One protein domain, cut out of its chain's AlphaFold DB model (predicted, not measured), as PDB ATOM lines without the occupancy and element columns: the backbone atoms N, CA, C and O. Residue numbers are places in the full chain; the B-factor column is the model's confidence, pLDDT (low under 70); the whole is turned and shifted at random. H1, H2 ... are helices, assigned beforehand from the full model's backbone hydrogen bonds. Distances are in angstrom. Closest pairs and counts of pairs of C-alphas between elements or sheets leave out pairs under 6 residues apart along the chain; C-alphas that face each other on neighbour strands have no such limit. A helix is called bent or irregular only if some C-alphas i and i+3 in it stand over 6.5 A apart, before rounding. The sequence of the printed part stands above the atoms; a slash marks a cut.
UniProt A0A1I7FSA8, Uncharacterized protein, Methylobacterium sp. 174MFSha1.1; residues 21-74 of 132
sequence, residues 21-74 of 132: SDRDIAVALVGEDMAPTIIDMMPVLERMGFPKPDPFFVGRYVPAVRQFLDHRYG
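This is residues 21 to 74 of the 132 residues of an uncharacterized protein of Methylobacterium sp. 174MFSha1.1 (UniProt A0A1I7FSA8). Three helices make an open C: the longest, H2, forms one side, H1 sits crosswise at its beginning, and H3 lies across from H2 with no contact between the two. The chain gets from H2 to H3 by a long loop, residues 48 to 61, that runs out to a tip near Phe 56 and folds back. The printed part has 54 residues with three named helices, in the order H1, H2, H3, and no named strand; the class is all helix. The whole is compact, with a radius of gyration of the C-alphas of 10.7 A and spans of 31 by 24 by 18 A.

Find C-alpha 35 at (149.724, 280.340, 291.999); from there H2, residues 35 to 47, runs 19.2 A to C-alpha 47. H2 is irregular: C-alphas 40 and 43 are 7.1 A apart. Before it, H1, residues 22 to 30, starts at C-alpha 22, (144.454, 282.012, 285.290), and is 12.0 A long. H3, residues 62 to 72, is 15.5 A long and ends at C-alpha 72, (135.299, 267.505, 292.937).

Look first at residues 35 to 39 of H2, which alone touch H1; the closest C-alphas, those of Ala 26 and Ala 35, are 4.6 A apart. The lines of H1 and H2 are about perpendicular, at 75 degrees. H1 and H3 are close but not clearly touching, with the closest C-alphas, those of Ile 25 and Val 62, 7.6 A apart. These two run the same way at a steep tilt of 45 degrees. H2 and H3 are apart. In H1 and H3 every O i to N i+4 pair is within hydrogen-bond range; in H2, 7 of 9 are.

The two C-alphas farthest apart, those of Phe 56 and Gly 74, are 31.1 A apart. The link from H1 to H2 is tight, with 4 residues; the link from H2 to H3 is long, with 14. The printed part has no cut. The mean pLDDT of the printed part is 91.2, and no printed residue is under 70.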
ATOM      1  N   SER A  21     141.669 286.038 284.934       92.50
ATOM      2  CA  SER A  21     142.865 285.390 284.403       92.50
ATOM      3  C   SER A  21     143.233 284.155 285.228       92.50
ATOM      4  O   SER A  21     142.915 284.061 286.418       92.50
ATOM      5  N   ASP A  22     143.966 283.224 284.617       92.06
ATOM      6  CA  ASP A  22     144.454 282.012 285.290       92.06
ATOM      7  C   ASP A  22     145.275 282.357 286.536       92.06
ATOM      8  O   ASP A  22     145.177 281.678 287.558       92.06
ATOM      9  N   ARG A  23     146.025 283.466 286.479       91.44
ATOM     10  CA  ARG A  23     146.786 283.983 287.615       91.44
ATOM     11  C   ARG A  23     145.877 284.450 288.742       91.44
ATOM     12  O   ARG A  23     146.097 284.041 289.876       91.44
ATOM     13  N   ASP A  24     144.871 285.268 288.451       91.81
ATOM     14  CA  ASP A  24     143.978 285.807 289.485       91.81
ATOM     15  C   ASP A  24     143.177 284.691 290.163       91.81
ATOM     16  O   ASP A  24     143.041 284.671 291.387       91.81
ATOM     17  N   ILE A  25     142.718 283.711 289.379       91.31
ATOM     18  CA  ILE A  25     142.035 282.518 289.887       91.31
ATOM     19  C   ILE A  25     142.980 281.697 290.768       91.31
ATOM     20  O   ILE A  25     142.604 281.299 291.871       91.31
ATOM     21  N   ALA A  26     144.214 281.453 290.322       91.69
ATOM     22  CA  ALA A  26     145.185 280.679 291.086       91.69
ATOM     23  C   ALA A  26     145.564 281.376 292.405       91.69
ATOM     24  O   ALA A  26     145.562 280.742 293.460       91.69
ATOM     25  N   VAL A  27     145.798 282.691 292.374       91.56
ATOM     26  CA  VAL A  27     146.061 283.497 293.577       91.56
ATOM     27  C   VAL A  27     144.871 283.447 294.538       91.56
ATOM     28  O   VAL A  27     145.074 283.272 295.739       91.56
ATOM     29  N   ALA A  28     143.637 283.544 294.038       90.75
ATOM     30  CA  ALA A  28     142.437 283.472 294.872       90.75
ATOM     31  C   ALA A  28     142.211 282.080 295.497       90.75
ATOM     32  O   ALA A  28     141.667 281.990 296.597       90.75
ATOM     33  N   LEU A  29     142.620 280.999 294.820       88.81
ATOM     34  CA  LEU A  29     142.447 279.623 295.301       88.81
ATOM     35  C   LEU A  29     143.497 279.203 296.334       88.81
ATOM     36  O   LEU A  29     143.150 278.629 297.365       88.81
ATOM     37  N   VAL A  30     144.779 279.436 296.043       88.81
ATOM     38  CA  VAL A  30     145.897 278.872 296.825       88.81
ATOM     39  C   VAL A  30     146.854 279.924 297.389       88.81
ATOM     40  O   VAL A  30     147.749 279.585 298.164       88.81
ATOM     41  N   GLY A  31     146.660 281.197 297.043       88.75
ATOM     42  CA  GLY A  31     147.576 282.284 297.375       88.75
ATOM     43  C   GLY A  31     148.701 282.453 296.351       88.75
ATOM     44  O   GLY A  31     148.895 281.642 295.447       88.75
ATOM     45  N   GLU A  32     149.458 283.539 296.498       87.06
ATOM     46  CA  GLU A  32     150.449 283.969 295.504       87.06
ATOM     47  C   GLU A  32     151.643 283.013 295.364       87.06
ATOM     48  O   GLU A  32     152.113 282.791 294.251       87.06
ATOM     49  N   ASP A  33     152.078 282.366 296.451       89.12
ATOM     50  CA  ASP A  33     153.228 281.449 296.424       89.12
ATOM     51  C   ASP A  33     152.986 280.187 295.582       89.12
ATOM     52  O   ASP A  33     153.906 279.669 294.954       89.12
ATOM     53  N   MET A  34     151.751 279.676 295.578       87.81
ATOM     54  CA  MET A  34     151.377 278.433 294.886       87.81
ATOM     55  C   MET A  34     150.642 278.682 293.567       87.81
ATOM     56  O   MET A  34     150.376 277.737 292.822       87.81
ATOM     57  N   ALA A  35     150.344 279.946 293.253       89.62
ATOM     58  CA  ALA A  35     149.724 280.340 291.999       89.62
ATOM     59  C   ALA A  35     150.430 279.771 290.749       89.62
ATOM     60  O   ALA A  35     149.730 279.180 289.926       89.62
ATOM     61  N   PRO A  36     151.773 279.853 290.587       92.44
ATOM     62  CA  PRO A  36     152.431 279.330 289.384       92.44
ATOM     63  C   PRO A  36     152.238 277.820 289.221       92.44
ATOM     64  O   PRO A  36     151.931 277.349 288.132       92.44
ATOM     65  N   THR A  37     152.309 277.059 290.315       93.56
ATOM     66  CA  THR A  37     152.113 275.605 290.283       93.56
ATOM     67  C   THR A  37     150.703 275.223 289.835       93.56
ATOM     68  O   THR A  37     150.532 274.253 289.102       93.56
ATOM     69  N   ILE A  38     149.681 275.980 290.244       92.50
ATOM     70  CA  ILE A  38     148.303 275.736 289.797       92.50
ATOM     71  C   ILE A  38     148.122 276.087 288.320       92.50
ATOM     72  O   ILE A  38     147.452 275.336 287.612       92.50
ATOM     73  N   ILE A  39     148.734 277.178 287.849       92.75
ATOM     74  CA  ILE A  39     148.711 277.564 286.430       92.75
ATOM     75  C   ILE A  39     149.309 276.441 285.570       92.75
ATOM     76  O   ILE A  39     148.673 276.005 284.612       92.75
ATOM     77  N   ASP A  40     150.455 275.887 285.972       94.94
ATOM     78  CA  ASP A  40     151.098 274.765 285.270       94.94
ATOM     79  C   ASP A  40     150.230 273.493 285.255       94.94
ATOM     80  O   ASP A  40     150.289 272.689 284.322       94.94
ATOM     81  N   MET A  41     149.390 273.302 286.277       93.69
ATOM     82  CA  MET A  41     148.460 272.174 286.366       93.69
ATOM     83  C   MET A  41     147.146 272.396 285.606       93.69
ATOM     84  O   MET A  41     146.417 271.423 285.382       93.69
ATOM     85  N   MET A  42     146.819 273.618 285.173       92.25
ATOM     86  CA  MET A  42     145.545 273.907 284.502       92.25
ATOM     87  C   MET A  42     145.288 273.064 283.245       92.25
ATOM     88  O   MET A  42     144.183 272.536 283.138       92.25
ATOM     89  N   PRO A  43     146.261 272.799 282.352       93.31
ATOM     90  CA  PRO A  43     146.042 271.913 281.207       93.31
ATOM     91  C   PRO A  43     145.666 270.477 281.605       93.31
ATOM     92  O   PRO A  43     144.943 269.785 280.889       93.31
ATOM     93  N   VAL A  44     146.150 270.004 282.758       94.62
ATOM     94  CA  VAL A  44     145.785 268.686 283.300       94.62
ATOM     95  C   VAL A  44     144.375 268.731 283.881       94.62
ATOM     96  O   VAL A  44     143.583 267.818 283.653       94.62
ATOM     97  N   LEU A  45     144.039 269.807 284.592       91.44
ATOM     98  CA  LEU A  45     142.698 270.033 285.123       91.44
ATOM     99  C   LEU A  45     141.658 270.161 283.999       91.44
ATOM    100  O   LEU A  45     140.573 269.600 284.122       91.44
ATOM    101  N   GLU A  46     141.989 270.808 282.881       93.50
ATOM    102  CA  GLU A  46     141.118 270.927 281.700       93.50
ATOM    103  C   GLU A  46     140.739 269.563 281.125       93.50
ATOM    104  O   GLU A  46     139.583 269.333 280.775       93.50
ATOM    105  N   ARG A  47     141.686 268.616 281.099       93.50
ATOM    106  CA  ARG A  47     141.413 267.226 280.695       93.50
ATOM    107  C   ARG A  47     140.458 266.514 281.651       93.50
ATOM    108  O   ARG A  47     139.804 265.562 281.244       93.50
ATOM    109  N   MET A  48     140.373 266.971 282.898       90.25
ATOM    110  CA  MET A  48     139.455 266.445 283.910       90.25
ATOM    111  C   MET A  48     138.107 267.177 283.946       90.25
ATOM    112  O   MET A  48     137.280 266.860 284.795       90.25
ATOM    113  N   GLY A  49     137.870 268.139 283.048       91.31
ATOM    114  CA  GLY A  49     136.623 268.907 282.983       91.31
ATOM    115  C   GLY A  49     136.700 270.304 283.602       91.31
ATOM    116  O   GLY A  49     135.664 270.926 283.823       91.31
ATOM    117  N   PHE A  50     137.901 270.819 283.880       93.00
ATOM    118  CA  PHE A  50     138.064 272.215 284.282       93.00
ATOM    119  C   PHE A  50     137.687 273.167 283.130       93.00
ATOM    120  O   PHE A  50     138.013 272.874 281.975       93.00
ATOM    121  N   PRO A  51     137.027 274.309 283.408       93.38
ATOM    122  CA  PRO A  51     136.597 275.247 282.373       93.38
ATOM    123  C   PRO A  51     137.768 275.758 281.534       93.38
ATOM    124  O   PRO A  51     138.763 276.230 282.086       93.38
ATOM    125  N   LYS A  52     137.636 275.695 280.207       92.75
ATOM    126  CA  LYS A  52     138.613 276.243 279.254       92.75
ATOM    127  C   LYS A  52     138.584 277.779 279.251       92.75
ATOM    128  O   LYS A  52     137.550 278.357 279.594       92.75
ATOM    129  N   PRO A  53     139.689 278.445 278.870       91.44
ATOM    130  CA  PRO A  53     139.686 279.889 278.687       91.44
ATOM    131  C   PRO A  53     138.752 280.268 277.535       91.44
ATOM    132  O   PRO A  53     138.748 279.617 276.487       91.44
ATOM    133  N   ASP A  54     137.950 281.307 277.746       88.81
ATOM    134  CA  ASP A  54     137.043 281.816 276.727       88.81
ATOM    135  C   ASP A  54     137.817 282.663 275.693       88.81
ATOM    136  O   ASP A  54     138.589 283.547 276.084       88.81
ATOM    137  N   PRO A  55     137.635 282.419 274.380       88.56
ATOM    138  CA  PRO A  55     138.369 283.128 273.335       88.56
ATOM    139  C   PRO A  55     137.939 284.594 273.158       88.56
ATOM    140  O   PRO A  55     138.700 285.368 272.581       88.56
ATOM    141  N   PHE A  56     136.752 284.989 273.630       89.25
ATOM    142  CA  PHE A  56     136.218 286.346 273.491       89.25
ATOM    143  C   PHE A  56     136.529 287.223 274.706       89.25
ATOM    144  O   PHE A  56     136.850 288.400 274.548       89.25
ATOM    145  N   PHE A  57     136.456 286.660 275.912       83.75
ATOM    146  CA  PHE A  57     136.629 287.397 277.167       83.75
ATOM    147  C   PHE A  57     138.039 287.294 277.761       83.75
ATOM    148  O   PHE A  57     138.293 287.883 278.809       83.75
ATOM    149  N   VAL A  58     138.961 286.585 277.093       79.44
ATOM    150  CA  VAL A  58     140.384 286.468 277.474       79.44
ATOM    151  C   VAL A  58     140.536 286.064 278.952       79.44
ATOM    152  O   VAL A  58     141.337 286.613 279.705       79.44
ATOM    153  N   GLY A  59     139.716 285.107 279.392       89.88
ATOM    154  CA  GLY A  59     139.648 284.690 280.790       89.88
ATOM    155  C   GLY A  59     138.760 283.472 280.997       89.88
ATOM    156  O   GLY A  59     138.025 283.051 280.101       89.88
ATOM    157  N   ARG A  60     138.830 282.883 282.189       93.94
ATOM    158  CA  ARG A  60     137.985 281.744 282.565       93.94
ATOM    159  C   ARG A  60     136.775 282.214 283.345       93.94
ATOM    160  O   ARG A  60     136.859 283.124 284.168       93.94
ATOM    161  N   TYR A  61     135.658 281.537 283.106       94.75
ATOM    162  CA  TYR A  61     134.411 281.807 283.801       94.75
ATOM    163  C   TYR A  61     134.487 281.331 285.258       94.75
ATOM    164  O   TYR A  61     134.466 280.131 285.550       94.75
ATOM    165  N   VAL A  62     134.574 282.285 286.183       94.06
ATOM    166  CA  VAL A  62     134.830 282.042 287.612       94.06
ATOM    167  C   VAL A  62     133.756 281.167 288.281       94.06
ATOM    168  O   VAL A  62     134.121 280.247 289.022       94.06
ATOM    169  N   PRO A  63     132.446 281.343 288.012       93.31
ATOM    170  CA  PRO A  63     131.424 280.488 288.615       93.31
ATOM    171  C   PRO A  63     131.539 279.014 288.208       93.31
ATOM    172  O   PRO A  63     131.289 278.141 289.037       93.31
ATOM    173  N   ALA A  64     131.966 278.710 286.978       92.81
ATOM    174  CA  ALA A  64     132.182 277.320 286.565       92.81
ATOM    175  C   ALA A  64     133.408 276.701 287.246       92.81
ATOM    176  O   ALA A  64     133.390 275.519 287.580       92.81
ATOM    177  N   VAL A  65     134.453 277.495 287.506       93.31
ATOM    178  CA  VAL A  65     135.620 277.034 288.271       93.31
ATOM    179  C   VAL A  65     135.205 276.647 289.690       93.31
ATOM    180  O   VAL A  65     135.598 275.586 290.172       93.31
ATOM    181  N   ARG A  66     134.361 277.463 290.335       91.88
ATOM    182  CA  ARG A  66     133.791 277.140 291.649       91.88
ATOM    183  C   ARG A  66     132.993 275.843 291.606       91.88
ATOM    184  O   ARG A  66     133.284 274.942 292.380       91.88
ATOM    185  N   GLN A  67     132.051 275.725 290.669       91.69
ATOM    186  CA  GLN A  67     131.228 274.521 290.543       91.69
ATOM    187  C   GLN A  67     132.082 273.269 290.334       91.69
ATOM    188  O   GLN A  67     131.858 272.267 291.002       91.69
ATOM    189  N   PHE A  68     133.096 273.319 289.466       93.00
ATOM    190  CA  PHE A  68     134.009 272.194 289.254       93.00
ATOM    191  C   PHE A  68     134.682 271.738 290.557       93.00
ATOM    192  O   PHE A  68     134.756 270.540 290.832       93.00
ATOM    193  N   LEU A  69     135.166 272.683 291.367       92.00
ATOM    194  CA  LEU A  69     135.792 272.372 292.651       92.00
ATOM    195  C   LEU A  69     134.763 271.841 293.653       92.00
ATOM    196  O   LEU A  69     135.028 270.833 294.304       92.00
ATOM    197  N   ASP A  70     133.579 272.445 293.719       91.56
ATOM    198  CA  ASP A  70     132.495 271.986 294.586       91.56
ATOM    199  C   ASP A  70     132.093 270.541 294.252       91.56
ATOM    200  O   ASP A  70     131.991 269.703 295.149       91.56
ATOM    201  N   HIS A  71     131.965 270.207 292.964       91.25
ATOM    202  CA  HIS A  71     131.716 268.841 292.498       91.25
ATOM    203  C   HIS A  71     132.859 267.895 292.868       91.25
ATOM    204  O   HIS A  71     132.623 266.798 293.374       91.25
ATOM    205  N   ARG A  72     134.110 268.317 292.654       89.56
ATOM    206  CA  ARG A  72     135.299 267.505 292.937       89.56
ATOM    207  C   ARG A  72     135.458 267.177 294.422       89.56
ATOM    208  O   ARG A  72     135.952 266.101 294.748       89.56
ATOM    209  N   TYR A  73     135.063 268.090 295.305       90.81
ATOM    210  CA  TYR A  73     135.142 267.915 296.757       90.81
ATOM    211  C   TYR A  73     133.820 267.455 297.391       90.81
ATOM    212  O   TYR A  73     133.734 267.375 298.615       90.81
ATOM    213  N   GLY A  74     132.802 267.123 296.587       87.50
ATOM    214  CA  GLY A  74     131.518 266.611 297.078       87.50
ATOM    215  C   GLY A  74     130.687 267.637 297.856       87.50
ATOM    216  O   GLY A  74     129.850 267.255 298.669       87.50
TER     217      GLY A  74